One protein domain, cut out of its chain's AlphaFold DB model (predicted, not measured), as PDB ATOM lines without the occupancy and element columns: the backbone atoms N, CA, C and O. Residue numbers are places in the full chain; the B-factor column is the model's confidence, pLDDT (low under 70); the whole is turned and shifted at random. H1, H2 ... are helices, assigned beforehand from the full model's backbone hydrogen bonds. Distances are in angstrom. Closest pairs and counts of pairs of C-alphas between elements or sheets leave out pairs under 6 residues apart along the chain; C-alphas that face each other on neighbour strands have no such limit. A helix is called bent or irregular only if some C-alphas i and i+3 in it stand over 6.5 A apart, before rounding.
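This is residues 46 to 158 and 187 to 269 of the 649 residues of an uncharacterized protein of Fistulifera solaris (UniProt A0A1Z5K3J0). One very long helix, H4, runs the length of the domain; near its beginning H3b folds back beside it as a helical hairpin, while toward its other end H2, H8 and H1 cluster on one side and the short H5 packs on the other. H6 and H7 lie away from the other helices, amid long stretches with no named element, and residues 212 to 218 stick out. The printed part has 196 residues with nine named helices, H1 to H9 in chain order, and no named strand: all helix. It is only just loose, close to compact, with a radius of gyration of the C-alphas of 20.1 A, and elongated, spanning 65 by 41 by 32 A.

Start at H4, residues 113 to 158, the hub, touching four helices. H3, residues 85 to 109, was assigned as one helix by its hydrogen bonds but is bent, with C-alphas 92 and 95 6.6 A apart; its arms H3a, residues 85 to 92, and H3b, residues 95 to 109, stand at a steep tilt of 46 degrees. H3b and H4 form a hairpin, opposite ways at a shallow tilt of 10 degrees; their closest C-alphas, Ala 103 and Cys 120, are 5.3 A apart. H2, residues 63 to 78, touches H4 with Arg 74 and Val 145 closest, C-alphas 5.8 A apart. H8, residues 249 to 262, touches H2, closest at C-alphas 66 and 249, 6.2 A, and only just touches H4, with 3 pairs of C-alphas within 8 A, the closest Lys 153 and Ile 262, 6.8 A. H2, H4 and H8 are a bundle, helices side by side. H1, residues 52 to 61, irregular with C-alphas 53 and 56 7.2 A apart, touches H8, closest at C-alphas 58 and 253, 4.8 A, and touches H2 only at the corner, closest at C-alphas 60 and 66, 5.9 A. H5, residues 191 to 195, touches H4, closest at C-alphas 194 and 143, 6.3 A. H9, residues 265 to 268, is close but not clearly touching H8, closest at C-alphas 268 and 260, 7.1 A. H6, residues 213 to 220, and H7, residues 226 to 234, touch no helix. Every O i to N i+4 pair is within hydrogen-bond range in H3a, H3b, H4, H5, H7 and H8, but 4 of 6 in H1, 10 of 12 in H2 and 2 of 4 in H6; H9 is too short for one.

Find C-alpha 113 at (216.420, 222.566, 258.341); from there H4 runs 66.9 A to C-alpha 158 at (213.385, 271.416, 212.660). H2 measures 23.7 A, H3b 20.8 A and H8 20.0 A, the last ending at (223.073, 262.225, 215.368).

Residues 159 to 186 are not printed, and C-alphas 158 and 187 are 11.3 A apart across the cut. The links H5 to H6 and H7 to H8 are long. The mean pLDDT of the printed part is 78.0; 46 residues are under 70, among them 196 to 216 and 233 to 246.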
ATOM      1  N   ALA A  46     216.411 244.681 214.785       73.00
ATOM      2  CA  ALA A  46     216.858 243.544 213.980       73.00
ATOM      3  C   ALA A  46     218.153 243.839 213.198       73.00
ATOM      4  O   ALA A  46     218.832 242.920 212.745       73.00
ATOM      5  N   ALA A  47     218.539 245.118 213.092       77.94
ATOM      6  CA  ALA A  47     219.784 245.543 212.460       77.94
ATOM      7  C   ALA A  47     221.045 245.264 213.301       77.94
ATOM      8  O   ALA A  47     222.145 245.615 212.875       77.94
ATOM      9  N   ILE A  48     220.919 244.641 214.482       79.31
ATOM     10  CA  ILE A  48     222.077 244.273 215.301       79.31
ATOM     11  C   ILE A  48     223.027 243.357 214.510       79.31
ATOM     12  O   ILE A  48     222.605 242.381 213.891       79.31
ATOM     13  N   PHE A  49     224.311 243.711 214.489       80.00
ATOM     14  CA  PHE A  49     225.374 243.057 213.716       80.00
ATOM     15  C   PHE A  49     225.194 243.049 212.190       80.00
ATOM     16  O   PHE A  49     225.979 242.391 211.499       80.00
ATOM     17  N   GLN A  50     224.207 243.771 211.644       78.81
ATOM     18  CA  GLN A  50     224.061 243.927 210.193       78.81
ATOM     19  C   GLN A  50     225.045 244.967 209.632       78.81
ATOM     20  O   GLN A  50     225.619 244.778 208.553       78.81
ATOM     21  N   ASP A  51     225.277 246.042 210.389       78.12
ATOM     22  CA  ASP A  51     226.163 247.141 210.009       78.12
ATOM     23  C   ASP A  51     227.527 247.001 210.696       78.12
ATOM     24  O   ASP A  51     227.652 247.122 211.911       78.12
ATOM     25  N   GLU A  52     228.589 246.778 209.917       73.88
ATOM     26  CA  GLU A  52     229.947 246.580 210.447       73.88
ATOM     27  C   GLU A  52     230.502 247.824 211.158       73.88
ATOM     28  O   GLU A  52     231.203 247.708 212.169       73.88
ATOM     29  N   GLU A  53     230.136 249.013 210.673       78.19
ATOM     30  CA  GLU A  53     230.446 250.289 211.328       78.19
ATOM     31  C   GLU A  53     229.868 250.360 212.747       78.19
ATOM     32  O   GLU A  53     230.404 251.056 213.609       78.19
ATOM     33  N   HIS A  54     228.794 249.612 213.000       84.56
ATOM     34  CA  HIS A  54     228.113 249.526 214.284       84.56
ATOM     35  C   HIS A  54     228.379 248.211 215.017       84.56
ATOM     36  O   HIS A  54     227.957 248.062 216.160       84.56
ATOM     37  N   ALA A  55     229.129 247.273 214.433       79.94
ATOM     38  CA  ALA A  55     229.391 245.990 215.071       79.94
ATOM     39  C   ALA A  55     230.084 246.175 216.427       79.94
ATOM     40  O   ALA A  55     229.707 245.513 217.384       79.94
ATOM     41  N   ALA A  56     231.029 247.114 216.554       80.25
ATOM     42  CA  ALA A  56     231.676 247.404 217.836       80.25
ATOM     43  C   ALA A  56     230.668 247.876 218.903       80.25
ATOM     44  O   ALA A  56     230.653 247.347 220.014       80.25
ATOM     45  N   THR A  57     229.776 248.809 218.551       84.06
ATOM     46  CA  THR A  57     228.715 249.290 219.453       84.06
ATOM     47  C   THR A  57     227.672 248.221 219.760       84.06
ATOM     48  O   THR A  57     227.147 248.169 220.866       84.06
ATOM     49  N   ASP A  58     227.387 247.339 218.810       85.69
ATOM     50  CA  ASP A  58     226.458 246.232 219.002       85.69
ATOM     51  C   ASP A  58     227.068 245.176 219.932       85.69
ATOM     52  O   ASP A  58     226.386 244.658 220.812       85.69
ATOM     53  N   CYS A  59     228.372 244.920 219.823       79.06
ATOM     54  CA  CYS A  59     229.096 244.022 220.720       79.06
ATOM     55  C   CYS A  59     229.113 244.554 222.149       79.06
ATOM     56  O   CYS A  59     228.764 243.821 223.069       79.06
ATOM     57  N   CYS A  60     229.468 245.830 222.333       81.38
ATOM     58  CA  CYS A  60     229.462 246.482 223.643       81.38
ATOM     59  C   CYS A  60     228.075 246.443 224.308       81.38
ATOM     60  O   CYS A  60     227.977 246.476 225.534       81.38
ATOM     61  N   SER A  61     227.004 246.358 223.513       82.94
ATOM     62  CA  SER A  61     225.639 246.324 224.031       82.94
ATOM     63  C   SER A  61     225.276 244.957 224.608       82.94
ATOM     64  O   SER A  61     224.389 244.860 225.459       82.94
ATOM     65  N   LEU A  62     225.967 243.903 224.160       73.12
ATOM     66  CA  LEU A  62     225.830 242.563 224.701       73.12
ATOM     67  C   LEU A  62     226.586 242.458 226.029       73.12
ATOM     68  O   LEU A  62     227.656 243.036 226.219       73.12
ATOM     69  N   THR A  63     226.067 241.618 226.925       68.25
ATOM     70  CA  THR A  63     226.728 241.188 228.174       68.25
ATOM     71  C   THR A  63     226.947 242.314 229.198       68.25
ATOM     72  O   THR A  63     226.217 243.305 229.215       68.25
ATOM     73  N   CYS A  64     227.922 242.156 230.099       63.59
ATOM     74  CA  CYS A  64     228.215 243.085 231.193       63.59
ATOM     75  C   CYS A  64     228.649 244.486 230.711       63.59
ATOM     76  O   CYS A  64     228.547 245.453 231.469       63.59
ATOM     77  N   CYS A  65     229.081 244.621 229.451       73.19
ATOM     78  CA  CYS A  65     229.421 245.907 228.831       73.19
ATOM     79  C   CYS A  65     228.219 246.821 228.599       73.19
ATOM     80  O   CYS A  65     228.391 248.045 228.576       73.19
ATOM     81  N   GLY A  66     227.005 246.265 228.510       80.44
ATOM     82  CA  GLY A  66     225.797 247.044 228.253       80.44
ATOM     83  C   GLY A  66     225.564 248.140 229.297       80.44
ATOM     84  O   GLY A  66     225.086 249.222 228.965       80.44
ATOM     85  N   LEU A  67     225.981 247.926 230.551       82.62
ATOM     86  CA  LEU A  67     225.914 248.961 231.587       82.62
ATOM     87  C   LEU A  67     226.818 250.159 231.261       82.62
ATOM     88  O   LEU A  67     226.413 251.309 231.420       82.62
ATOM     89  N   ILE A  68     228.043 249.894 230.804       84.81
ATOM     90  CA  ILE A  68     229.026 250.935 230.496       84.81
ATOM     91  C   ILE A  68     228.604 251.691 229.231       84.81
ATOM     92  O   ILE A  68     228.666 252.921 229.206       84.81
ATOM     93  N   GLN A  69     228.097 250.978 228.222       88.69
ATOM     94  CA  GLN A  69     227.511 251.589 227.032       88.69
ATOM     95  C   GLN A  69     226.280 252.434 227.358       88.69
ATOM     96  O   GLN A  69     226.204 253.570 226.911       88.69
ATOM     97  N   SER A  70     225.367 251.942 228.200       89.31
ATOM     98  CA  SER A  70     224.193 252.713 228.623       89.31
ATOM     99  C   SER A  70     224.579 254.041 229.276       89.31
ATOM    100  O   SER A  70     223.952 255.071 229.019       89.31
ATOM    101  N   ASP A  71     225.625 254.032 230.103       90.38
ATOM    102  CA  ASP A  71     226.130 255.238 230.750       90.38
ATOM    103  C   ASP A  71     226.829 256.185 229.764       90.38
ATOM    104  O   ASP A  71     226.646 257.398 229.874       90.38
ATOM    105  N   ARG A  72     227.574 255.654 228.784       91.25
ATOM    106  CA  ARG A  72     228.130 256.447 227.677       91.25
ATOM    107  C   ARG A  72     227.018 257.111 226.873       91.25
ATOM    108  O   ARG A  72     227.059 258.322 226.682       91.25
ATOM    109  N   ASP A  73     226.023 256.350 226.438       92.69
ATOM    110  CA  ASP A  73     224.931 256.850 225.602       92.69
ATOM    111  C   ASP A  73     224.138 257.930 226.345       92.69
ATOM    112  O   ASP A  73     223.855 259.002 225.808       92.69
ATOM    113  N   ARG A  74     223.872 257.711 227.639       92.94
ATOM    114  CA  ARG A  74     223.275 258.729 228.506       92.94
ATOM    115  C   ARG A  74     224.144 259.978 228.603       92.94
ATOM    116  O   ARG A  74     223.600 261.080 228.541       92.94
ATOM    117  N   PHE A  75     225.449 259.830 228.797       94.00
ATOM    118  CA  PHE A  75     226.362 260.965 228.892       94.00
ATOM    119  C   PHE A  75     226.384 261.771 227.589       94.00
ATOM    120  O   PHE A  75     226.244 262.988 227.639       94.00
ATOM    121  N   LEU A  76     226.465 261.104 226.437       92.94
ATOM    122  CA  LEU A  76     226.457 261.749 225.124       92.94
ATOM    123  C   LEU A  76     225.160 262.523 224.854       92.94
ATOM    124  O   LEU A  76     225.202 263.594 224.262       92.94
ATOM    125  N   VAL A  77     224.017 262.008 225.313       92.00
ATOM    126  CA  VAL A  77     222.711 262.661 225.121       92.00
ATOM    127  C   VAL A  77     222.458 263.783 226.130       92.00
ATOM    128  O   VAL A  77     221.844 264.790 225.798       92.00
ATOM    129  N   THR A  78     222.860 263.597 227.389       91.81
ATOM    130  CA  THR A  78     222.390 264.440 228.507       91.81
ATOM    131  C   THR A  78     223.484 265.275 229.162       91.81
ATOM    132  O   THR A  78     223.184 266.105 230.012       91.81
ATOM    133  N   GLY A  79     224.757 265.010 228.860       91.88
ATOM    134  CA  GLY A  79     225.912 265.568 229.571       91.88
ATOM    135  C   GLY A  79     226.066 265.075 231.019       91.88
ATOM    136  O   GLY A  79     227.055 265.394 231.682       91.88
ATOM    137  N   VAL A  80     225.119 264.280 231.537       92.44
ATOM    138  CA  VAL A  80     225.131 263.818 232.926       92.44
ATOM    139  C   VAL A  80     226.147 262.700 233.084       92.44
ATOM    140  O   VAL A  80     225.980 261.602 232.549       92.44
ATOM    141  N   ARG A  81     227.194 262.965 233.872       91.00
ATOM    142  CA  ARG A  81     228.192 261.948 234.197       91.00
ATOM    143  C   ARG A  81     227.563 260.810 235.001       91.00
ATOM    144  O   ARG A  81     226.749 261.046 235.901       91.00
ATOM    145  N   PRO A  82     227.941 259.564 234.708       89.38
ATOM    146  CA  PRO A  82     227.436 258.424 235.445       89.38
ATOM    147  C   PRO A  82     228.029 258.366 236.862       89.38
ATOM    148  O   PRO A  82     229.028 259.030 237.153       89.38
ATOM    149  N   PRO A  83     227.449 257.550 237.762       88.75
ATOM    150  CA  PRO A  83     228.024 257.309 239.078       88.75
ATOM    151  C   PRO A  83     229.481 256.852 238.981       88.75
ATOM    152  O   PRO A  83     229.851 256.135 238.043       88.75
ATOM    153  N   THR A  84     230.280 257.222 239.985       84.25
ATOM    154  CA  THR A  84     231.682 256.806 240.079       84.25
ATOM    155  C   THR A  84     231.804 255.275 240.032       84.25
ATOM    156  O   THR A  84     230.915 254.579 240.543       84.25
ATOM    157  N   PRO A  85     232.897 254.722 239.470       76.81
ATOM    158  CA  PRO A  85     233.089 253.274 239.391       76.81
ATOM    159  C   PRO A  85     232.953 252.574 240.749       76.81
ATOM    160  O   PRO A  85     232.268 251.561 240.826       76.81
ATOM    161  N   CYS A  86     233.468 253.156 241.844       78.81
ATOM    162  CA  CYS A  86     233.286 252.614 243.200       78.81
ATOM    163  C   CYS A  86     231.811 252.424 243.564       78.81
ATOM    164  O   CYS A  86     231.435 251.376 244.084       78.81
ATOM    165  N   LYS A  87     230.959 253.418 243.278       85.75
ATOM    166  CA  LYS A  87     229.521 253.319 243.554       85.75
ATOM    167  C   LYS A  87     228.874 252.231 242.700       85.75
ATOM    168  O   LYS A  87     228.021 251.507 243.201       85.75
ATOM    169  N   ARG A  88     229.290 252.082 241.440       83.19
ATOM    170  CA  ARG A  88     228.776 251.021 240.563       83.19
ATOM    171  C   ARG A  88     229.206 249.640 241.017       83.19
ATOM    172  O   ARG A  88     228.350 248.780 241.131       83.19
ATOM    173  N   ILE A  89     230.486 249.444 241.322       78.81
ATOM    174  CA  ILE A  89     231.012 248.188 241.865       78.81
ATOM    175  C   ILE A  89     230.278 247.852 243.166       78.81
ATOM    176  O   ILE A  89     229.809 246.734 243.337       78.81
ATOM    177  N   SER A  90     230.074 248.839 244.041       84.12
ATOM    178  CA  SER A  90     229.343 248.636 245.295       84.12
ATOM    179  C   SER A  90     227.908 248.153 245.058       84.12
ATOM    180  O   SER A  90     227.464 247.194 245.678       84.12
ATOM    181  N   VAL A  91     227.184 248.796 244.138       87.06
ATOM    182  CA  VAL A  91     225.777 248.485 243.849       87.06
ATOM    183  C   VAL A  91     225.645 247.199 243.026       87.06
ATOM    184  O   VAL A  91     224.860 246.326 243.363       87.06
ATOM    185  N   HIS A  92     226.387 247.046 241.939       83.00
ATOM    186  CA  HIS A  92     226.167 245.962 240.978       83.00
ATOM    187  C   HIS A  92     226.969 244.696 241.272       83.00
ATOM    188  O   HIS A  92     226.617 243.648 240.745       83.00
ATOM    189  N   PHE A  93     228.012 244.775 242.101       79.31
ATOM    190  CA  PHE A  93     228.868 243.632 242.409       79.31
ATOM    191  C   PHE A  93     228.902 243.328 243.907       79.31
ATOM    192  O   PHE A  93     228.431 242.275 244.320       79.31
ATOM    193  N   VAL A  94     229.380 244.262 244.736       81.81
ATOM    194  CA  VAL A  94     229.593 244.017 246.173       81.81
ATOM    195  C   VAL A  94     228.287 243.702 246.889       81.81
ATOM    196  O   VAL A  94     228.241 242.743 247.643       81.81
ATOM    197  N   LEU A  95     227.220 244.469 246.661       86.38
ATOM    198  CA  LEU A  95     225.953 244.249 247.356       86.38
ATOM    199  C   LEU A  95     225.292 242.902 246.983       86.38
ATOM    200  O   LEU A  95     224.966 242.158 247.906       86.38
ATOM    201  N   PRO A  96     225.141 242.522 245.694       83.56
ATOM    202  CA  PRO A  96     224.705 241.175 245.317       83.56
ATOM    203  C   PRO A  96     225.577 240.074 245.904       83.56
ATOM    204  O   PRO A  96     225.055 239.074 246.386       83.56
ATOM    205  N   LEU A  97     226.894 240.280 245.900       80.31
ATOM    206  CA  LEU A  97     227.849 239.338 246.453       80.31
ATOM    207  C   LEU A  97     227.626 239.178 247.961       80.31
ATOM    208  O   LEU A  97     227.403 238.067 248.414       80.31
ATOM    209  N   VAL A  98     227.546 240.263 248.732       83.38
ATOM    210  CA  VAL A  98     227.228 240.218 250.170       83.38
ATOM    211  C   VAL A  98     225.914 239.482 250.434       83.38
ATOM    212  O   VAL A  98     225.871 238.652 251.339       83.38
ATOM    213  N   LEU A  99     224.863 239.724 249.644       84.81
ATOM    214  CA  LEU A  99     223.594 238.999 249.785       84.81
ATOM    215  C   LEU A  99     223.760 237.497 249.503       84.81
ATOM    216  O   LEU A  99     223.265 236.674 250.269       84.81
ATOM    217  N   PHE A 100     224.493 237.132 248.450       78.31
ATOM    218  CA  PHE A 100     224.755 235.738 248.091       78.31
ATOM    219  C   PHE A 100     225.607 235.017 249.145       78.31
ATOM    220  O   PHE A 100     225.267 233.919 249.579       78.31
ATOM    221  N   PHE A 101     226.670 235.662 249.630       79.19
ATOM    222  CA  PHE A 101     227.492 235.164 250.733       79.19
ATOM    223  C   PHE A 101     226.678 235.025 252.019       79.19
ATOM    224  O   PHE A 101     226.843 234.045 252.735       79.19
ATOM    225  N   THR A 102     225.769 235.961 252.298       82.75
ATOM    226  CA  THR A 102     224.861 235.857 253.446       82.75
ATOM    227  C   THR A 102     223.954 234.636 253.305       82.75
ATOM    228  O   THR A 102     223.823 233.884 254.264       82.75
ATOM    229  N   ALA A 103     223.391 234.379 252.118       78.75
ATOM    230  CA  ALA A 103     222.603 233.170 251.863       78.75
ATOM    231  C   ALA A 103     223.427 231.894 252.094       78.75
ATOM    232  O   ALA A 103     222.973 230.997 252.795       78.75
ATOM    233  N   GLY A 104     224.659 231.841 251.576       74.88
ATOM    234  CA  GLY A 104     225.566 230.710 251.790       74.88
ATOM    235  C   GLY A 104     225.945 230.510 253.261       74.88
ATOM    236  O   GLY A 104     225.931 229.388 253.757       74.88
ATOM    237  N   LEU A 105     226.223 231.592 253.995       78.75
ATOM    238  CA  LEU A 105     226.525 231.525 255.426       78.75
ATOM    239  C   LEU A 105     225.336 230.998 256.233       78.75
ATOM    240  O   LEU A 105     225.539 230.145 257.096       78.75
ATOM    241  N   LEU A 106     224.117 231.466 255.941       81.06
ATOM    242  CA  LEU A 106     222.894 230.977 256.584       81.06
ATOM    243  C   LEU A 106     222.655 229.498 256.270       81.06
ATOM    244  O   LEU A 106     222.361 228.739 257.190       81.06
ATOM    245  N   ALA A 107     222.862 229.090 255.012       76.56
ATOM    246  CA  ALA A 107     222.718 227.706 254.569       76.56
ATOM    247  C   ALA A 107     223.640 226.743 255.332       76.56
ATOM    248  O   ALA A 107     223.246 225.617 255.614       76.56
ATOM    249  N   VAL A 108     224.842 227.193 255.703       75.56
ATOM    250  CA  VAL A 108     225.821 226.374 256.436       75.56
ATOM    251  C   VAL A 108     225.605 226.415 257.952       75.56
ATOM    252  O   VAL A 108     225.762 225.398 258.621       75.56
ATOM    253  N   HIS A 109     225.265 227.576 258.523       84.81
ATOM    254  CA  HIS A 109     225.318 227.775 259.978       84.81
ATOM    255  C   HIS A 109     223.994 227.551 260.710       84.81
ATOM    256  O   HIS A 109     224.010 227.461 261.937       84.81
ATOM    257  N   ILE A 110     222.853 227.482 260.015       84.00
ATOM    258  CA  ILE A 110     221.565 227.197 260.659       84.00
ATOM    259  C   ILE A 110     221.340 225.676 260.662       84.00
ATOM    260  O   ILE A 110     221.069 225.121 259.596       84.00
ATOM    261  N   PRO A 111     221.422 224.999 261.827       85.69
ATOM    262  CA  PRO A 111     221.301 223.543 261.903       85.69
ATOM    263  C   PRO A 111     219.857 223.052 261.741       85.69
ATOM    264  O   PRO A 111     219.635 221.924 261.307       85.69
ATOM    265  N   ASP A 112     218.868 223.879 262.097       92.69
ATOM    266  CA  ASP A 112     217.457 223.548 261.901       92.69
ATOM    267  C   ASP A 112     217.082 223.705 260.424       92.69
ATOM    268  O   ASP A 112     217.110 224.811 259.885       92.69
ATOM    269  N   HIS A 113     216.719 222.598 259.774       83.56
ATOM    270  CA  HIS A 113     216.420 222.566 258.341       83.56
ATOM    271  C   HIS A 113     215.290 223.529 257.950       83.56
ATOM    272  O   HIS A 113     215.377 224.197 256.924       83.56
ATOM    273  N   THR A 114     214.237 223.631 258.764       87.75
ATOM    274  CA  THR A 114     213.069 224.464 258.440       87.75
ATOM    275  C   THR A 114     213.426 225.943 258.535       87.75
ATOM    276  O   THR A 114     213.111 226.728 257.641       87.75
ATOM    277  N   LEU A 115     214.131 226.334 259.600       88.00
ATOM    278  CA  LEU A 115     214.610 227.699 259.783       88.00
ATOM    279  C   LEU A 115     215.643 228.079 258.716       88.00
ATOM    280  O   LEU A 115     215.621 229.208 258.226       88.00
ATOM    281  N   ASN A 116     216.518 227.143 258.341       84.31
ATOM    282  CA  ASN A 116     217.500 227.311 257.274       84.31
ATOM    283  C   ASN A 116     216.805 227.579 255.937       84.31
ATOM    284  O   ASN A 116     217.083 228.587 255.293       84.31
ATOM    285  N   GLU A 117     215.835 226.741 255.569       79.81
ATOM    286  CA  GLU A 117     215.070 226.876 254.332       79.81
ATOM    287  C   GLU A 117     214.315 228.212 254.279       79.81
ATOM    288  O   GLU A 117     214.390 228.920 253.273       79.81
ATOM    289  N   ILE A 118     213.664 228.620 255.376       87.44
ATOM    290  CA  ILE A 118     212.978 229.918 255.474       87.44
ATOM    291  C   ILE A 118     213.972 231.078 255.322       87.44
ATOM    292  O   ILE A 118     213.720 232.004 254.548       87.44
ATOM    293  N   ALA A 119     215.100 231.043 256.036       86.56
ATOM    294  CA  ALA A 119     216.101 232.107 256.012       86.56
ATOM    295  C   ALA A 119     216.771 232.231 254.635       86.56
ATOM    296  O   ALA A 119     216.843 233.328 254.076       86.56
ATOM    297  N   CYS A 120     217.201 231.112 254.050       79.94
ATOM    298  CA  CYS A 120     217.775 231.055 252.709       79.94
ATOM    299  C   CYS A 120     216.772 231.544 251.660       79.94
ATOM    300  O   CYS A 120     217.114 232.392 250.836       79.94
ATOM    301  N   THR A 121     215.513 231.100 251.738       82.62
ATOM    302  CA  THR A 121     214.441 231.563 250.845       82.62
ATOM    303  C   THR A 121     214.219 233.068 250.979       82.62
ATOM    304  O   THR A 121     214.129 233.762 249.968       82.62
ATOM    305  N   ALA A 122     214.192 233.611 252.201       90.19
ATOM    306  CA  ALA A 122     214.046 235.047 252.425       90.19
ATOM    307  C   ALA A 122     215.197 235.852 251.798       90.19
ATOM    308  O   ALA A 122     214.948 236.863 251.138       90.19
ATOM    309  N   VAL A 123     216.449 235.393 251.930       85.50
ATOM    310  CA  VAL A 123     217.597 236.064 251.298       85.50
ATOM    311  C   VAL A 123     217.554 235.944 249.775       85.50
ATOM    312  O   VAL A 123     217.800 236.933 249.086       85.50
ATOM    313  N   VAL A 124     217.176 234.789 249.223       80.38
ATOM    314  CA  VAL A 124     216.976 234.632 247.772       80.38
ATOM    315  C   VAL A 124     215.888 235.584 247.268       80.38
ATOM    316  O   VAL A 124     216.095 236.277 246.272       80.38
ATOM    317  N   LEU A 125     214.764 235.710 247.981       86.06
ATOM    318  CA  LEU A 125     213.713 236.675 247.649       86.06
ATOM    319  C   LEU A 125     214.212 238.124 247.733       86.06
ATOM    320  O   LEU A 125     213.864 238.932 246.874       86.06
ATOM    321  N   MET A 126     215.067 238.458 248.706       90.50
ATOM    322  CA  MET A 126     215.724 239.769 248.770       90.50
ATOM    323  C   MET A 126     216.645 240.013 247.572       90.50
ATOM    324  O   MET A 126     216.642 241.117 247.033       90.50
ATOM    325  N   ILE A 127     217.403 239.006 247.130       84.88
ATOM    326  CA  ILE A 127     218.247 239.085 245.929       84.88
ATOM    327  C   ILE A 127     217.379 239.333 244.692       84.88
ATOM    328  O   ILE A 127     217.658 240.246 243.915       84.88
ATOM    329  N   VAL A 128     216.289 238.578 244.531       84.19
ATOM    330  CA  VAL A 128     215.344 238.761 243.421       84.19
ATOM    331  C   VAL A 128     214.730 240.162 243.463       84.19
ATOM    332  O   VAL A 128     214.783 240.880 242.465       84.19
ATOM    333  N   ALA A 129     214.212 240.602 244.612       87.88
ATOM    334  CA  ALA A 129     213.645 241.941 244.780       87.88
ATOM    335  C   ALA A 129     214.678 243.041 244.490       87.88
ATOM    336  O   ALA A 129     214.366 244.034 243.829       87.88
ATOM    337  N   TYR A 130     215.924 242.848 244.929       90.19
ATOM    338  CA  TYR A 130     217.031 243.747 244.642       90.19
ATOM    339  C   TYR A 130     217.258 243.895 243.134       90.19
ATOM    340  O   TYR A 130     217.251 245.018 242.620       90.19
ATOM    341  N   PHE A 131     217.400 242.781 242.411       84.44
ATOM    342  CA  PHE A 131     217.565 242.805 240.959       84.44
ATOM    343  C   PHE A 131     216.359 243.436 240.262       84.44
ATOM    344  O   PHE A 131     216.550 244.293 239.403       84.44
ATOM    345  N   MET A 132     215.134 243.135 240.697       84.00
ATOM    346  CA  MET A 132     213.917 243.750 240.156       84.00
ATOM    347  C   MET A 132     213.908 245.275 240.317       84.00
ATOM    348  O   MET A 132     213.606 246.002 239.368       84.00
ATOM    349  N   VAL A 133     214.309 245.789 241.484       88.06
ATOM    350  CA  VAL A 133     214.437 247.237 241.716       88.06
ATOM    351  C   VAL A 133     215.515 247.850 240.818       88.06
ATOM    352  O   VAL A 133     215.316 248.948 240.286       88.06
ATOM    353  N   GLN A 134     216.650 247.171 240.619       87.06
ATOM    354  CA  GLN A 134     217.703 247.651 239.718       87.06
ATOM    355  C   GLN A 134     217.249 247.651 238.254       87.06
ATOM    356  O   GLN A 134     217.464 248.645 237.557       87.06
ATOM    357  N   CYS A 135     216.556 246.604 237.806       82.50
ATOM    358  CA  CYS A 135     215.959 246.516 236.475       82.50
ATOM    359  C   CYS A 135     214.929 247.630 236.249       82.50
ATOM    360  O   CYS A 135     214.978 248.314 235.225       82.50
ATOM    361  N   TYR A 136     214.061 247.897 237.230       84.25
ATOM    362  CA  TYR A 136     213.092 248.992 237.164       84.25
ATOM    363  C   TYR A 136     213.776 250.364 237.058       84.25
ATOM    364  O   TYR A 136     213.456 251.158 236.169       84.25
ATOM    365  N   LYS A 137     214.779 250.634 237.906       86.69
ATOM    366  CA  LYS A 137     215.576 251.874 237.842       86.69
ATOM    367  C   LYS A 137     216.303 252.020 236.505       86.69
ATOM    368  O   LYS A 137     216.349 253.123 235.959       86.69
ATOM    369  N   GLY A 138     216.864 250.930 235.983       83.00
ATOM    370  CA  GLY A 138     217.467 250.878 234.655       83.00
ATOM    371  C   GLY A 138     216.455 251.257 233.575       83.00
ATOM    372  O   GLY A 138     216.696 252.192 232.815       83.00
ATOM    373  N   SER A 139     215.279 250.624 233.576       82.19
ATOM    374  CA  SER A 139     214.196 250.904 232.626       82.19
ATOM    375  C   SER A 139     213.779 252.379 232.634       82.19
ATOM    376  O   SER A 139     213.708 253.007 231.577       82.19
ATOM    377  N   LEU A 140     213.585 252.984 233.813       85.44
ATOM    378  CA  LEU A 140     213.240 254.407 233.923       85.44
ATOM    379  C   LEU A 140     214.306 255.321 233.306       85.44
ATOM    380  O   LEU A 140     213.971 256.224 232.536       85.44
ATOM    381  N   LYS A 141     215.589 255.073 233.604       86.12
ATOM    382  CA  LYS A 141     216.701 255.848 233.029       86.12
ATOM    383  C   LYS A 141     216.746 255.728 231.511       86.12
ATOM    384  O   LYS A 141     216.957 256.726 230.832       86.12
ATOM    385  N   ARG A 142     216.504 254.538 230.969       83.62
ATOM    386  CA  ARG A 142     216.511 254.313 229.518       83.62
ATOM    387  C   ARG A 142     215.355 255.004 228.815       83.62
ATOM    388  O   ARG A 142     215.566 255.690 227.821       83.62
ATOM    389  N   ARG A 143     214.151 254.946 229.391       85.00
ATOM    390  CA  ARG A 143     212.998 255.724 228.903       85.00
ATOM    391  C   ARG A 143     213.314 257.219 228.847       85.00
ATOM    392  O   ARG A 143     212.885 257.896 227.917       85.00
ATOM    393  N   PHE A 144     214.059 257.732 229.827       87.75
ATOM    394  CA  PHE A 144     214.525 259.116 229.818       87.75
ATOM    395  C   PHE A 144     215.530 259.384 228.687       87.75
ATOM    396  O   PHE A 144     215.305 260.307 227.908       87.75
ATOM    397  N   VAL A 145     216.574 258.558 228.540       88.19
ATOM    398  CA  VAL A 145     217.570 258.691 227.456       88.19
ATOM    399  C   VAL A 145     216.900 258.665 226.084       88.19
ATOM    400  O   VAL A 145     217.151 259.552 225.274       88.19
ATOM    401  N   ARG A 146     215.969 257.736 225.841       86.88
ATOM    402  CA  ARG A 146     215.218 257.666 224.579       86.88
ATOM    403  C   ARG A 146     214.401 258.919 224.297       86.88
ATOM    404  O   ARG A 146     214.391 259.395 223.166       86.88
ATOM    405  N   LYS A 147     213.706 259.462 225.302       88.12
ATOM    406  CA  LYS A 147     212.953 260.716 225.137       88.12
ATOM    407  C   LYS A 147     213.870 261.862 224.724       88.12
ATOM    408  O   LYS A 147     213.499 262.625 223.840       88.12
ATOM    409  N   GLN A 148     215.043 261.960 225.347       89.56
ATOM    410  CA  GLN A 148     216.024 262.990 225.015       89.56
ATOM    411  C   GLN A 148     216.603 262.780 223.616       89.56
ATOM    412  O   GLN A 148     216.620 263.713 222.832       89.56
ATOM    413  N   LEU A 149     216.948 261.544 223.251       89.25
ATOM    414  CA  LEU A 149     217.435 261.202 221.915       89.25
ATOM    415  C   LEU A 149     216.441 261.601 220.810       89.25
ATOM    416  O   LEU A 149     216.821 262.226 219.821       89.25
ATOM    417  N   LEU A 150     215.157 261.276 220.992       87.56
ATOM    418  CA  LEU A 150     214.089 261.665 220.063       87.56
ATOM    419  C   LEU A 150     213.930 263.182 219.976       87.56
ATOM    420  O   LEU A 150     213.772 263.714 218.880       87.56
ATOM    421  N   ARG A 151     214.007 263.868 221.121       87.00
ATOM    422  CA  ARG A 151     213.939 265.326 221.188       87.00
ATOM    423  C   ARG A 151     215.111 265.969 220.446       87.00
ATOM    424  O   ARG A 151     214.869 266.805 219.586       87.00
ATOM    425  N   THR A 152     216.346 265.539 220.708       86.12
ATOM    426  CA  THR A 152     217.547 266.025 220.011       86.12
ATOM    427  C   THR A 152     217.426 265.814 218.506       86.12
ATOM    428  O   THR A 152     217.705 266.718 217.725       86.12
ATOM    429  N   LYS A 153     216.937 264.647 218.073       86.62
ATOM    430  CA  LYS A 153     216.710 264.368 216.651       86.62
ATOM    431  C   LYS A 153     215.642 265.278 216.039       86.62
ATOM    432  O   LYS A 153     215.830 265.776 214.933       86.62
ATOM    433  N   TYR A 154     214.538 265.514 216.748       86.31
ATOM    434  CA  TYR A 154     213.500 266.451 216.319       86.31
ATOM    435  C   TYR A 154     214.054 267.876 216.178       86.31
ATOM    436  O   TYR A 154     213.834 268.511 215.147       86.31
ATOM    437  N   GLU A 155     214.817 268.341 217.170       86.25
ATOM    438  CA  GLU A 155     215.477 269.650 217.172       86.25
ATOM    439  C   GLU A 155     216.492 269.772 216.029       86.25
ATOM    440  O   GLU A 155     216.546 270.811 215.390       86.25
ATOM    441  N   MET A 156     217.232 268.720 215.674       83.50
ATOM    442  CA  MET A 156     218.112 268.752 214.496       83.50
ATOM    443  C   MET A 156     217.343 268.847 213.173       83.50
ATOM    444  O   MET A 156     217.796 269.518 212.251       83.50
ATOM    445  N   LEU A 157     216.187 268.184 213.070       84.94
ATOM    446  CA  LEU A 157     215.368 268.192 211.852       84.94
ATOM    447  C   LEU A 157     214.616 269.518 211.643       84.94
ATOM    448  O   LEU A 157     214.394 269.903 210.500       84.94
ATOM    449  N   HIS A 158     214.232 270.210 212.721       84.06
ATOM    450  CA  HIS A 158     213.385 271.416 212.660       84.06
ATOM    451  C   HIS A 158     214.101 272.699 213.120       84.06
ATOM    452  O   HIS A 158     213.637 273.806 212.853       84.06
ATOM    453  N   LEU A 187     208.462 262.187 217.133       77.81
ATOM    454  CA  LEU A 187     208.589 261.658 215.769       77.81
ATOM    455  C   LEU A 187     207.603 260.503 215.491       77.81
ATOM    456  O   LEU A 187     207.951 259.496 214.877       77.81
ATOM    457  N   GLY A 188     206.375 260.630 216.003       73.62
ATOM    458  CA  GLY A 188     205.313 259.632 215.842       73.62
ATOM    459  C   GLY A 188     205.308 258.484 216.862       73.62
ATOM    460  O   GLY A 188     204.374 257.683 216.841       73.62
ATOM    461  N   GLN A 189     206.273 258.399 217.789       76.06
ATOM    462  CA  GLN A 189     206.238 257.403 218.870       76.06
ATOM    463  C   GLN A 189     205.191 257.751 219.917       76.06
ATOM    464  O   GLN A 189     205.250 258.819 220.531       76.06
ATOM    465  N   ARG A 190     204.283 256.813 220.194       79.00
ATOM    466  CA  ARG A 190     203.247 256.958 221.224       79.00
ATOM    467  C   ARG A 190     203.855 256.847 222.626       79.00
ATOM    468  O   ARG A 190     204.882 256.199 222.835       79.00
ATOM    469  N   LYS A 191     203.168 257.387 223.645       78.50
ATOM    470  CA  LYS A 191     203.522 257.132 225.061       78.50
ATOM    471  C   LYS A 191     203.569 255.629 225.362       78.50
ATOM    472  O   LYS A 191     204.396 255.216 226.170       78.50
ATOM    473  N   SER A 192     202.708 254.830 224.724       76.00
ATOM    474  CA  SER A 192     202.754 253.370 224.807       76.00
ATOM    475  C   SER A 192     204.063 252.828 224.260       76.00
ATOM    476  O   SER A 192     204.651 252.030 224.947       76.00
ATOM    477  N   ASP A 193     204.597 253.309 223.139       73.00
ATOM    478  CA  ASP A 193     205.850 252.792 222.564       73.00
ATOM    479  C   ASP A 193     207.052 253.075 223.481       73.00
ATOM    480  O   ASP A 193     207.896 252.213 223.724       73.00
ATOM    481  N   LEU A 194     207.067 254.263 224.098       76.19
ATOM    482  CA  LEU A 194     208.060 254.642 225.108       76.19
ATOM    483  C   LEU A 194     207.903 253.848 226.419       76.19
ATOM    484  O   LEU A 194     208.889 253.602 227.113       76.19
ATOM    485  N   ARG A 195     206.674 253.459 226.789       72.50
ATOM    486  CA  ARG A 195     206.379 252.644 227.985       72.50
ATOM    487  C   ARG A 195     206.563 251.144 227.729       72.50
ATOM    488  O   ARG A 195     207.036 250.447 228.621       72.50
ATOM    489  N   CYS A 196     206.277 250.677 226.517       61.78
ATOM    490  CA  CYS A 196     206.408 249.307 226.018       61.78
ATOM    491  C   CYS A 196     207.867 248.878 225.876       61.78
ATOM    492  O   CYS A 196     208.128 247.704 225.667       61.78
ATOM    493  N   ALA A 197     208.810 249.777 226.164       57.41
ATOM    494  CA  ALA A 197     210.121 249.399 226.670       57.41
ATOM    495  C   ALA A 197     210.074 248.599 228.005       57.41
ATOM    496  O   ALA A 197     211.143 248.366 228.563       57.41
ATOM    497  N   HIS A 198     208.890 248.245 228.562       55.09
ATOM    498  CA  HIS A 198     208.449 246.859 228.900       55.09
ATOM    499  C   HIS A 198     207.276 246.768 229.903       55.09
ATOM    500  O   HIS A 198     207.180 247.631 230.782       55.09
ATOM    501  N   PRO A 199     206.461 245.684 229.857       42.72
ATOM    502  CA  PRO A 199     205.712 245.139 230.998       42.72
ATOM    503  C   PRO A 199     206.411 243.961 231.721       42.72
ATOM    504  O   PRO A 199     206.086 243.714 232.878       42.72
ATOM    505  N   CYS A 200     207.367 243.249 231.101       48.16
ATOM    506  CA  CYS A 200     208.072 242.114 231.722       48.16
ATOM    507  C   CYS A 200     209.451 242.548 232.251       48.16
ATOM    508  O   CYS A 200     210.287 243.048 231.504       48.16
ATOM    509  N   TRP A 201     209.695 242.402 233.555       57.38
ATOM    510  CA  TRP A 201     210.747 243.136 234.277       57.38
ATOM    511  C   TRP A 201     212.200 242.693 233.977       57.38
ATOM    512  O   TRP A 201     213.123 243.320 234.492       57.38
ATOM    513  N   MET A 202     212.431 241.675 233.128       52.78
ATOM    514  CA  MET A 202     213.774 241.109 232.862       52.78
ATOM    515  C   MET A 202     214.187 240.970 231.380       52.78
ATOM    516  O   MET A 202     215.372 240.800 231.091       52.78
ATOM    517  N   ILE A 203     213.256 241.054 230.424       57.19
ATOM    518  CA  ILE A 203     213.492 240.733 229.000       57.19
ATOM    519  C   ILE A 203     213.132 241.976 228.193       57.19
ATOM    520  O   ILE A 203     212.014 242.088 227.723       57.19
ATOM    521  N   GLY A 204     214.013 242.981 228.179       52.75
ATOM    522  CA  GLY A 204     213.595 244.372 227.998       52.75
ATOM    523  C   GLY A 204     214.054 245.097 226.727       52.75
ATOM    524  O   GLY A 204     215.059 245.792 226.792       52.75
ATOM    525  N   CYS A 205     213.325 245.056 225.615       61.75
ATOM    526  CA  CYS A 205     213.603 245.827 224.394       61.75
ATOM    527  C   CYS A 205     212.406 246.614 223.814       61.75
ATOM    528  O   CYS A 205     211.269 246.453 224.252       61.75
ATOM    529  N   TYR A 206     212.666 247.519 222.864       63.91
ATOM    530  CA  TYR A 206     211.619 248.323 222.224       63.91
ATOM    531  C   TYR A 206     210.711 247.464 221.344       63.91
ATOM    532  O   TYR A 206     211.142 246.429 220.842       63.91
ATOM    533  N   ALA A 207     209.453 247.888 221.169       60.69
ATOM    534  CA  ALA A 207     208.568 247.246 220.202       60.69
ATOM    535  C   ALA A 207     209.282 247.196 218.846       60.69
ATOM    536  O   ALA A 207     209.895 248.191 218.454       60.69
ATOM    537  N   GLN A 208     209.237 246.039 218.180       62.56
ATOM    538  CA  GLN A 208     209.826 245.896 216.858       62.56
ATOM    539  C   GLN A 208     209.213 246.962 215.958       62.56
ATOM    540  O   GLN A 208     207.992 247.044 215.794       62.56
ATOM    541  N   ASP A 209     210.073 247.817 215.419       63.41
ATOM    542  CA  ASP A 209     209.668 248.726 214.371       63.41
ATOM    543  C   ASP A 209     209.405 247.837 213.149       63.41
ATOM    544  O   ASP A 209     210.351 247.378 212.507       63.41
ATOM    545  N   HIS A 210     208.136 247.483 212.911       56.56
ATOM    546  CA  HIS A 210     207.749 246.719 211.728       56.56
ATOM    547  C   HIS A 210     208.279 247.467 210.506       56.56
ATOM    548  O   HIS A 210     207.920 248.626 210.281       56.56
ATOM    549  N   ALA A 211     209.187 246.820 209.779       56.94
ATOM    550  CA  ALA A 211     209.525 247.259 208.442       56.94
ATOM    551  C   ALA A 211     208.270 247.087 207.570       56.94
ATOM    552  O   ALA A 211     207.390 246.293 207.913       56.94
ATOM    553  N   ASN A 212     208.150 247.850 206.484       62.09
ATOM    554  CA  ASN A 212     207.104 247.545 205.510       62.09
ATOM    555  C   ASN A 212     207.350 246.123 204.977       62.09
ATOM    556  O   ASN A 212     208.507 245.715 204.887       62.09
ATOM    557  N   ASP A 213     206.296 245.381 204.627       64.38
ATOM    558  CA  ASP A 213     206.393 243.967 204.216       64.38
ATOM    559  C   ASP A 213     207.435 243.731 203.096       64.38
ATOM    560  O   ASP A 213     208.105 242.700 203.062       64.38
ATOM    561  N   ASP A 214     207.656 244.728 202.232       66.44
ATOM    562  CA  ASP A 214     208.651 244.694 201.149       66.44
ATOM    563  C   ASP A 214     210.118 244.643 201.640       66.44
ATOM    564  O   ASP A 214     211.006 244.143 200.945       66.44
ATOM    565  N   ASP A 215     210.399 245.150 202.842       62.84
ATOM    566  CA  ASP A 215     211.748 245.225 203.414       62.84
ATOM    567  C   ASP A 215     212.162 243.908 204.095       62.84
ATOM    568  O   ASP A 215     213.356 243.605 204.193       62.84
ATOM    569  N   GLU A 216     211.198 243.094 204.534       66.69
ATOM    570  CA  GLU A 216     211.468 241.826 205.222       66.69
ATOM    571  C   GLU A 216     212.161 240.826 204.279       66.69
ATOM    572  O   GLU A 216     213.121 240.151 204.662       66.69
ATOM    573  N   GLU A 217     211.769 240.811 203.001       72.44
ATOM    574  CA  GLU A 217     212.412 239.982 201.978       72.44
ATOM    575  C   GLU A 217     213.843 240.456 201.662       72.44
ATOM    576  O   GLU A 217     214.745 239.641 201.428       72.44
ATOM    577  N   ALA A 218     214.080 241.772 201.672       70.25
ATOM    578  CA  ALA A 218     215.407 242.337 201.447       70.25
ATOM    579  C   ALA A 218     216.357 242.029 202.613       70.25
ATOM    580  O   ALA A 218     217.521 241.694 202.376       70.25
ATOM    581  N   ASP A 219     215.869 242.096 203.854       66.19
ATOM    582  CA  ASP A 219     216.648 241.790 205.055       66.19
ATOM    583  C   ASP A 219     216.947 240.288 205.190       66.19
ATOM    584  O   ASP A 219     218.082 239.928 205.512       66.19
ATOM    585  N   LEU A 220     216.003 239.405 204.836       66.56
ATOM    586  CA  LEU A 220     216.222 237.949 204.781       66.56
ATOM    587  C   LEU A 220     217.309 237.546 203.772       66.56
ATOM    588  O   LEU A 220     218.010 236.550 203.961       66.56
ATOM    589  N   LYS A 221     217.482 238.324 202.697       72.69
ATOM    590  CA  LYS A 221     218.526 238.089 201.687       72.69
ATOM    591  C   LYS A 221     219.897 238.626 202.100       72.69
ATOM    592  O   LYS A 221     220.890 238.311 201.433       72.69
ATOM    593  N   ARG A 222     220.007 239.422 203.174       68.12
ATOM    594  CA  ARG A 222     221.299 239.989 203.578       68.12
ATOM    595  C   ARG A 222     222.202 238.919 204.187       68.12
ATOM    596  O   ARG A 222     221.789 238.135 205.041       68.12
ATOM    597  N   PRO A 223     223.488 238.896 203.807       62.56
ATOM    598  CA  PRO A 223     224.423 237.972 204.405       62.56
ATOM    599  C   PRO A 223     224.680 238.338 205.878       62.56
ATOM    600  O   PRO A 223     225.420 239.270 206.169       62.56
ATOM    601  N   HIS A 224     224.095 237.580 206.808       68.31
ATOM    602  CA  HIS A 224     224.424 237.640 208.239       68.31
ATOM    603  C   HIS A 224     225.920 237.397 208.494       68.31
ATOM    604  O   HIS A 224     226.468 236.425 207.973       68.31
ATOM    605  N   THR A 225     226.553 238.251 209.300       69.69
ATOM    606  CA  THR A 225     227.881 238.018 209.903       69.69
ATOM    607  C   THR A 225     227.862 236.759 210.774       69.69
ATOM    608  O   THR A 225     226.782 236.293 211.151       69.69
ATOM    609  N   LEU A 226     229.025 236.193 211.126       67.12
ATOM    610  CA  LEU A 226     229.064 235.057 212.068       67.12
ATOM    611  C   LEU A 226     228.411 235.449 213.400       67.12
ATOM    612  O   LEU A 226     227.679 234.672 214.001       67.12
ATOM    613  N   CYS A 227     228.627 236.692 213.811       66.44
ATOM    614  CA  CYS A 227     228.066 237.313 215.000       66.44
ATOM    615  C   CYS A 227     226.540 237.375 214.943       66.44
ATOM    616  O   CYS A 227     225.868 236.940 215.874       66.44
ATOM    617  N   ALA A 228     225.997 237.870 213.826       71.44
ATOM    618  CA  ALA A 228     224.563 237.865 213.583       71.44
ATOM    619  C   ALA A 228     224.030 236.430 213.589       71.44
ATOM    620  O   ALA A 228     223.033 236.163 214.242       71.44
ATOM    621  N   TRP A 229     224.714 235.493 212.930       73.88
ATOM    622  CA  TRP A 229     224.308 234.089 212.886       73.88
ATOM    623  C   TRP A 229     224.269 233.455 214.281       73.88
ATOM    624  O   TRP A 229     223.245 232.896 214.653       73.88
ATOM    625  N   LEU A 230     225.327 233.612 215.084       67.50
ATOM    626  CA  LEU A 230     225.380 233.131 216.467       67.50
ATOM    627  C   LEU A 230     224.298 233.783 217.328       67.50
ATOM    628  O   LEU A 230     223.635 233.093 218.096       67.50
ATOM    629  N   TYR A 231     224.080 235.090 217.177       71.75
ATOM    630  CA  TYR A 231     223.013 235.802 217.874       71.75
ATOM    631  C   TYR A 231     221.630 235.256 217.488       71.75
ATOM    632  O   TYR A 231     220.835 234.943 218.368       71.75
ATOM    633  N   TYR A 232     221.361 235.064 216.196       72.25
ATOM    634  CA  TYR A 232     220.108 234.484 215.709       72.25
ATOM    635  C   TYR A 232     219.921 233.026 216.139       72.25
ATOM    636  O   TYR A 232     218.790 232.611 216.353       72.25
ATOM    637  N   TRP A 233     220.997 232.255 216.299       69.81
ATOM    638  CA  TRP A 233     220.932 230.880 216.802       69.81
ATOM    639  C   TRP A 233     220.718 230.796 218.310       69.81
ATOM    640  O   TRP A 233     219.976 229.935 218.770       69.81
ATOM    641  N   CYS A 234     221.359 231.676 219.083       62.78
ATOM    642  CA  CYS A 234     221.202 231.717 220.540       62.78
ATOM    643  C   CYS A 234     219.850 232.309 220.951       62.78
ATOM    644  O   CYS A 234     219.296 231.947 221.986       62.78
ATOM    645  N   PHE A 235     219.320 233.213 220.130       65.50
ATOM    646  CA  PHE A 235     218.030 233.860 220.320       65.50
ATOM    647  C   PHE A 235     217.199 233.648 219.057       65.50
ATOM    648  O   PHE A 235     216.962 234.620 218.325       65.50
ATOM    649  N   PRO A 236     216.788 232.394 218.765       59.94
ATOM    650  CA  PRO A 236     215.935 232.134 217.621       59.94
ATOM    651  C   PRO A 236     214.757 233.088 217.728       59.94
ATOM    652  O   PRO A 236     214.099 233.163 218.770       59.94
ATOM    653  N   SER A 237     214.553 233.882 216.673       54.16
ATOM    654  CA  SER A 237     213.321 234.650 216.542       54.16
ATOM    655  C   SER A 237     212.213 233.616 216.704       54.16
ATOM    656  O   SER A 237     212.198 232.645 215.942       54.16
ATOM    657  N   PRO A 238     211.416 233.671 217.781       47.75
ATOM    658  CA  PRO A 238     210.600 232.545 218.146       47.75
ATOM    659  C   PRO A 238     209.607 232.314 217.027       47.75
ATOM    660  O   PRO A 238     209.178 233.240 216.332       47.75
ATOM    661  N   LEU A 239     209.230 231.049 216.913       46.03
ATOM    662  CA  LEU A 239     207.917 230.622 216.464       46.03
ATOM    663  C   LEU A 239     206.895 231.745 216.774       46.03
ATOM    664  O   LEU A 239     206.573 231.949 217.940       46.03
ATOM    665  N   ALA A 240     206.459 232.493 215.747       46.59
ATOM    666  CA  ALA A 240     205.555 233.664 215.787       46.59
ATOM    667  C   ALA A 240     206.134 235.108 215.801       46.59
ATOM    668  O   ALA A 240     205.374 236.039 216.055       46.59
ATOM    669  N   GLY A 241     207.412 235.349 215.475       53.06
ATOM    670  CA  GLY A 241     207.899 236.699 215.114       53.06
ATOM    671  C   GLY A 241     208.244 237.644 216.278       53.06
ATOM    672  O   GLY A 241     208.295 238.855 216.092       53.06
ATOM    673  N   TYR A 242     208.494 237.118 217.480       53.16
ATOM    674  CA  TYR A 242     208.779 237.916 218.687       53.16
ATOM    675  C   TYR A 242     210.208 237.746 219.214       53.16
ATOM    676  O   TYR A 242     210.396 237.004 220.161       53.16
ATOM    677  N   HIS A 243     211.239 238.393 218.673       54.22
ATOM    678  CA  HIS A 243     212.623 238.192 219.153       54.22
ATOM    679  C   HIS A 243     212.755 238.111 220.697       54.22
ATOM    680  O   HIS A 243     212.451 239.075 221.405       54.22
ATOM    681  N   VAL A 244     213.221 236.966 221.226       53.88
ATOM    682  CA  VAL A 244     213.467 236.787 222.668       53.88
ATOM    683  C   VAL A 244     214.678 237.632 223.044       53.88
ATOM    684  O   VAL A 244     215.825 237.255 222.826       53.88
ATOM    685  N   GLN A 245     214.416 238.832 223.554       57.03
ATOM    686  CA  GLN A 245     215.434 239.857 223.748       57.03
ATOM    687  C   GLN A 245     215.846 239.967 225.208       57.03
ATOM    688  O   GLN A 245     215.216 240.635 226.030       57.03
ATOM    689  N   VAL A 246     216.943 239.300 225.532       60.12
ATOM    690  CA  VAL A 246     217.415 239.166 226.903       60.12
ATOM    691  C   VAL A 246     218.219 240.413 227.318       60.12
ATOM    692  O   VAL A 246     219.085 240.895 226.589       60.12
ATOM    693  N   TRP A 247     217.888 240.975 228.488       70.44
ATOM    694  CA  TRP A 247     218.607 242.070 229.175       70.44
ATOM    695  C   TRP A 247     218.699 243.430 228.462       70.44
ATOM    696  O   TRP A 247     219.433 244.316 228.897       70.44
ATOM    697  N   GLY A 248     217.930 243.646 227.395       75.25
ATOM    698  CA  GLY A 248     217.817 244.955 226.747       75.25
ATOM    699  C   GLY A 248     219.049 245.444 225.992       75.25
ATOM    700  O   GLY A 248     219.104 246.622 225.622       75.25
ATOM    701  N   SER A 249     219.989 244.542 225.717       80.81
ATOM    702  CA  SER A 249     221.153 244.765 224.857       80.81
ATOM    703  C   SER A 249     220.754 245.320 223.493       80.81
ATOM    704  O   SER A 249     221.287 246.322 223.034       80.81
ATOM    705  N   CYS A 250     219.714 244.753 222.893       79.69
ATOM    706  CA  CYS A 250     219.241 245.129 221.570       79.69
ATOM    707  C   CYS A 250     218.802 246.606 221.485       79.69
ATOM    708  O   CYS A 250     219.097 247.317 220.525       79.69
ATOM    709  N   ALA A 251     218.158 247.095 222.545       81.00
ATOM    710  CA  ALA A 251     217.755 248.481 222.668       81.00
ATOM    711  C   ALA A 251     218.977 249.396 222.863       81.00
ATOM    712  O   ALA A 251     218.955 250.533 222.411       81.00
ATOM    713  N   LEU A 252     220.028 248.924 223.558       87.06
ATOM    714  CA  LEU A 252     221.260 249.700 223.786       87.06
ATOM    715  C   LEU A 252     222.048 249.815 222.482       87.06
ATOM    716  O   LEU A 252     222.551 250.880 222.144       87.06
ATOM    717  N   ALA A 253     222.085 248.724 221.718       87.94
ATOM    718  CA  ALA A 253     222.625 248.697 220.371       87.94
ATOM    719  C   ALA A 253     221.912 249.733 219.486       87.94
ATOM    720  O   ALA A 253     222.559 250.577 218.872       87.94
ATOM    721  N   GLN A 254     220.573 249.727 219.476       86.69
ATOM    722  CA  GLN A 254     219.776 250.680 218.695       86.69
ATOM    723  C   GLN A 254     220.034 252.139 219.118       86.69
ATOM    724  O   GLN A 254     220.233 252.996 218.261       86.69
ATOM    725  N   GLU A 255     220.073 252.427 220.424       89.62
ATOM    726  CA  GLU A 255     220.391 253.761 220.959       89.62
ATOM    727  C   GLU A 255     221.772 254.246 220.504       89.62
ATOM    728  O   GLU A 255     221.891 255.355 219.976       89.62
ATOM    729  N   ALA A 256     222.799 253.403 220.630       90.81
ATOM    730  CA  ALA A 256     224.152 253.733 220.198       90.81
ATOM    731  C   ALA A 256     224.257 253.946 218.680       90.81
ATOM    732  O   ALA A 256     224.976 254.844 218.235       90.81
ATOM    733  N   ARG A 257     223.515 253.175 217.872       90.12
ATOM    734  CA  ARG A 257     223.449 253.366 216.412       90.12
ATOM    735  C   ARG A 257     222.775 254.675 216.019       90.12
ATOM    736  O   ARG A 257     223.235 255.346 215.100       90.12
ATOM    737  N   GLU A 258     221.717 255.089 216.709       89.56
ATOM    738  CA  GLU A 258     221.148 256.418 216.457       89.56
ATOM    739  C   GLU A 258     222.089 257.532 216.892       89.56
ATOM    740  O   GLU A 258     222.255 258.504 216.157       89.56
ATOM    741  N   LEU A 259     222.745 257.389 218.047       91.56
ATOM    742  CA  LEU A 259     223.768 258.340 218.474       91.56
ATOM    743  C   LEU A 259     224.882 258.452 217.439       91.56
ATOM    744  O   LEU A 259     225.340 259.557 217.159       91.56
ATOM    745  N   ALA A 260     225.256 257.333 216.811       90.12
ATOM    746  CA  ALA A 260     226.212 257.288 215.713       90.12
ATOM    747  C   ALA A 260     225.836 258.160 214.507       90.12
ATOM    748  O   ALA A 260     226.729 258.616 213.792       90.12
ATOM    749  N   ARG A 261     224.538 258.404 214.302       87.75
ATOM    750  CA  ARG A 261     223.993 259.193 213.189       87.75
ATOM    751  C   ARG A 261     223.719 260.646 213.566       87.75
ATOM    752  O   ARG A 261     223.815 261.515 212.710       87.75
ATOM    753  N   ILE A 262     223.368 260.892 214.826       89.94
ATOM    754  CA  ILE A 262     223.073 262.225 215.368       89.94
ATOM    755  C   ILE A 262     224.371 262.993 215.641       89.94
ATOM    756  O   ILE A 262     224.469 264.173 215.321       89.94
ATOM    757  N   LEU A 263     225.375 262.329 216.220       90.88
ATOM    758  CA  LEU A 263     226.607 262.973 216.667       90.88
ATOM    759  C   LEU A 263     227.763 262.744 215.681       90.88
ATOM    760  O   LEU A 263     227.971 261.616 215.208       90.88
ATOM    761  N   PRO A 264     228.595 263.767 215.413       89.69
ATOM    762  CA  PRO A 264     229.782 263.588 214.591       89.69
ATOM    763  C   PRO A 264     230.758 262.601 215.264       89.69
ATOM    764  O   PRO A 264     230.790 262.499 216.494       89.69
ATOM    765  N   PRO A 265     231.582 261.859 214.494       86.56
ATOM    766  CA  PRO A 265     232.505 260.860 215.045       86.56
ATOM    767  C   PRO A 265     233.381 261.372 216.196       86.56
ATOM    768  O   PRO A 265     233.610 260.639 217.150       86.56
ATOM    769  N   ALA A 266     233.838 262.625 216.128       85.25
ATOM    770  CA  ALA A 266     234.703 263.219 217.144       85.25
ATOM    771  C   ALA A 266     234.021 263.381 218.514       85.25
ATOM    772  O   ALA A 266     234.686 263.230 219.536       85.25
ATOM    773  N   ASP A 267     232.710 263.640 218.543       89.62
ATOM    774  CA  ASP A 267     231.963 263.851 219.792       89.62
ATOM    775  C   ASP A 267     231.494 262.529 220.414       89.62
ATOM    776  O   ASP A 267     231.271 262.440 221.617       89.62
ATOM    777  N   ARG A 268     231.396 261.466 219.609       90.12
ATOM    778  CA  ARG A 268     231.056 260.109 220.075       90.12
ATOM    779  C   ARG A 268     232.205 259.414 220.789       90.12
ATOM    780  O   ARG A 268     231.990 258.448 221.528       90.12
ATOM    781  N   GLN A 269     233.420 259.865 220.515       88.06
ATOM    782  CA  GLN A 269     234.647 259.276 221.014       88.06
ATOM    783  C   GLN A 269     234.940 259.817 222.405       88.06
ATOM    784  O   GLN A 269     235.657 260.800 222.586       88.06
TER     785      GLN A 269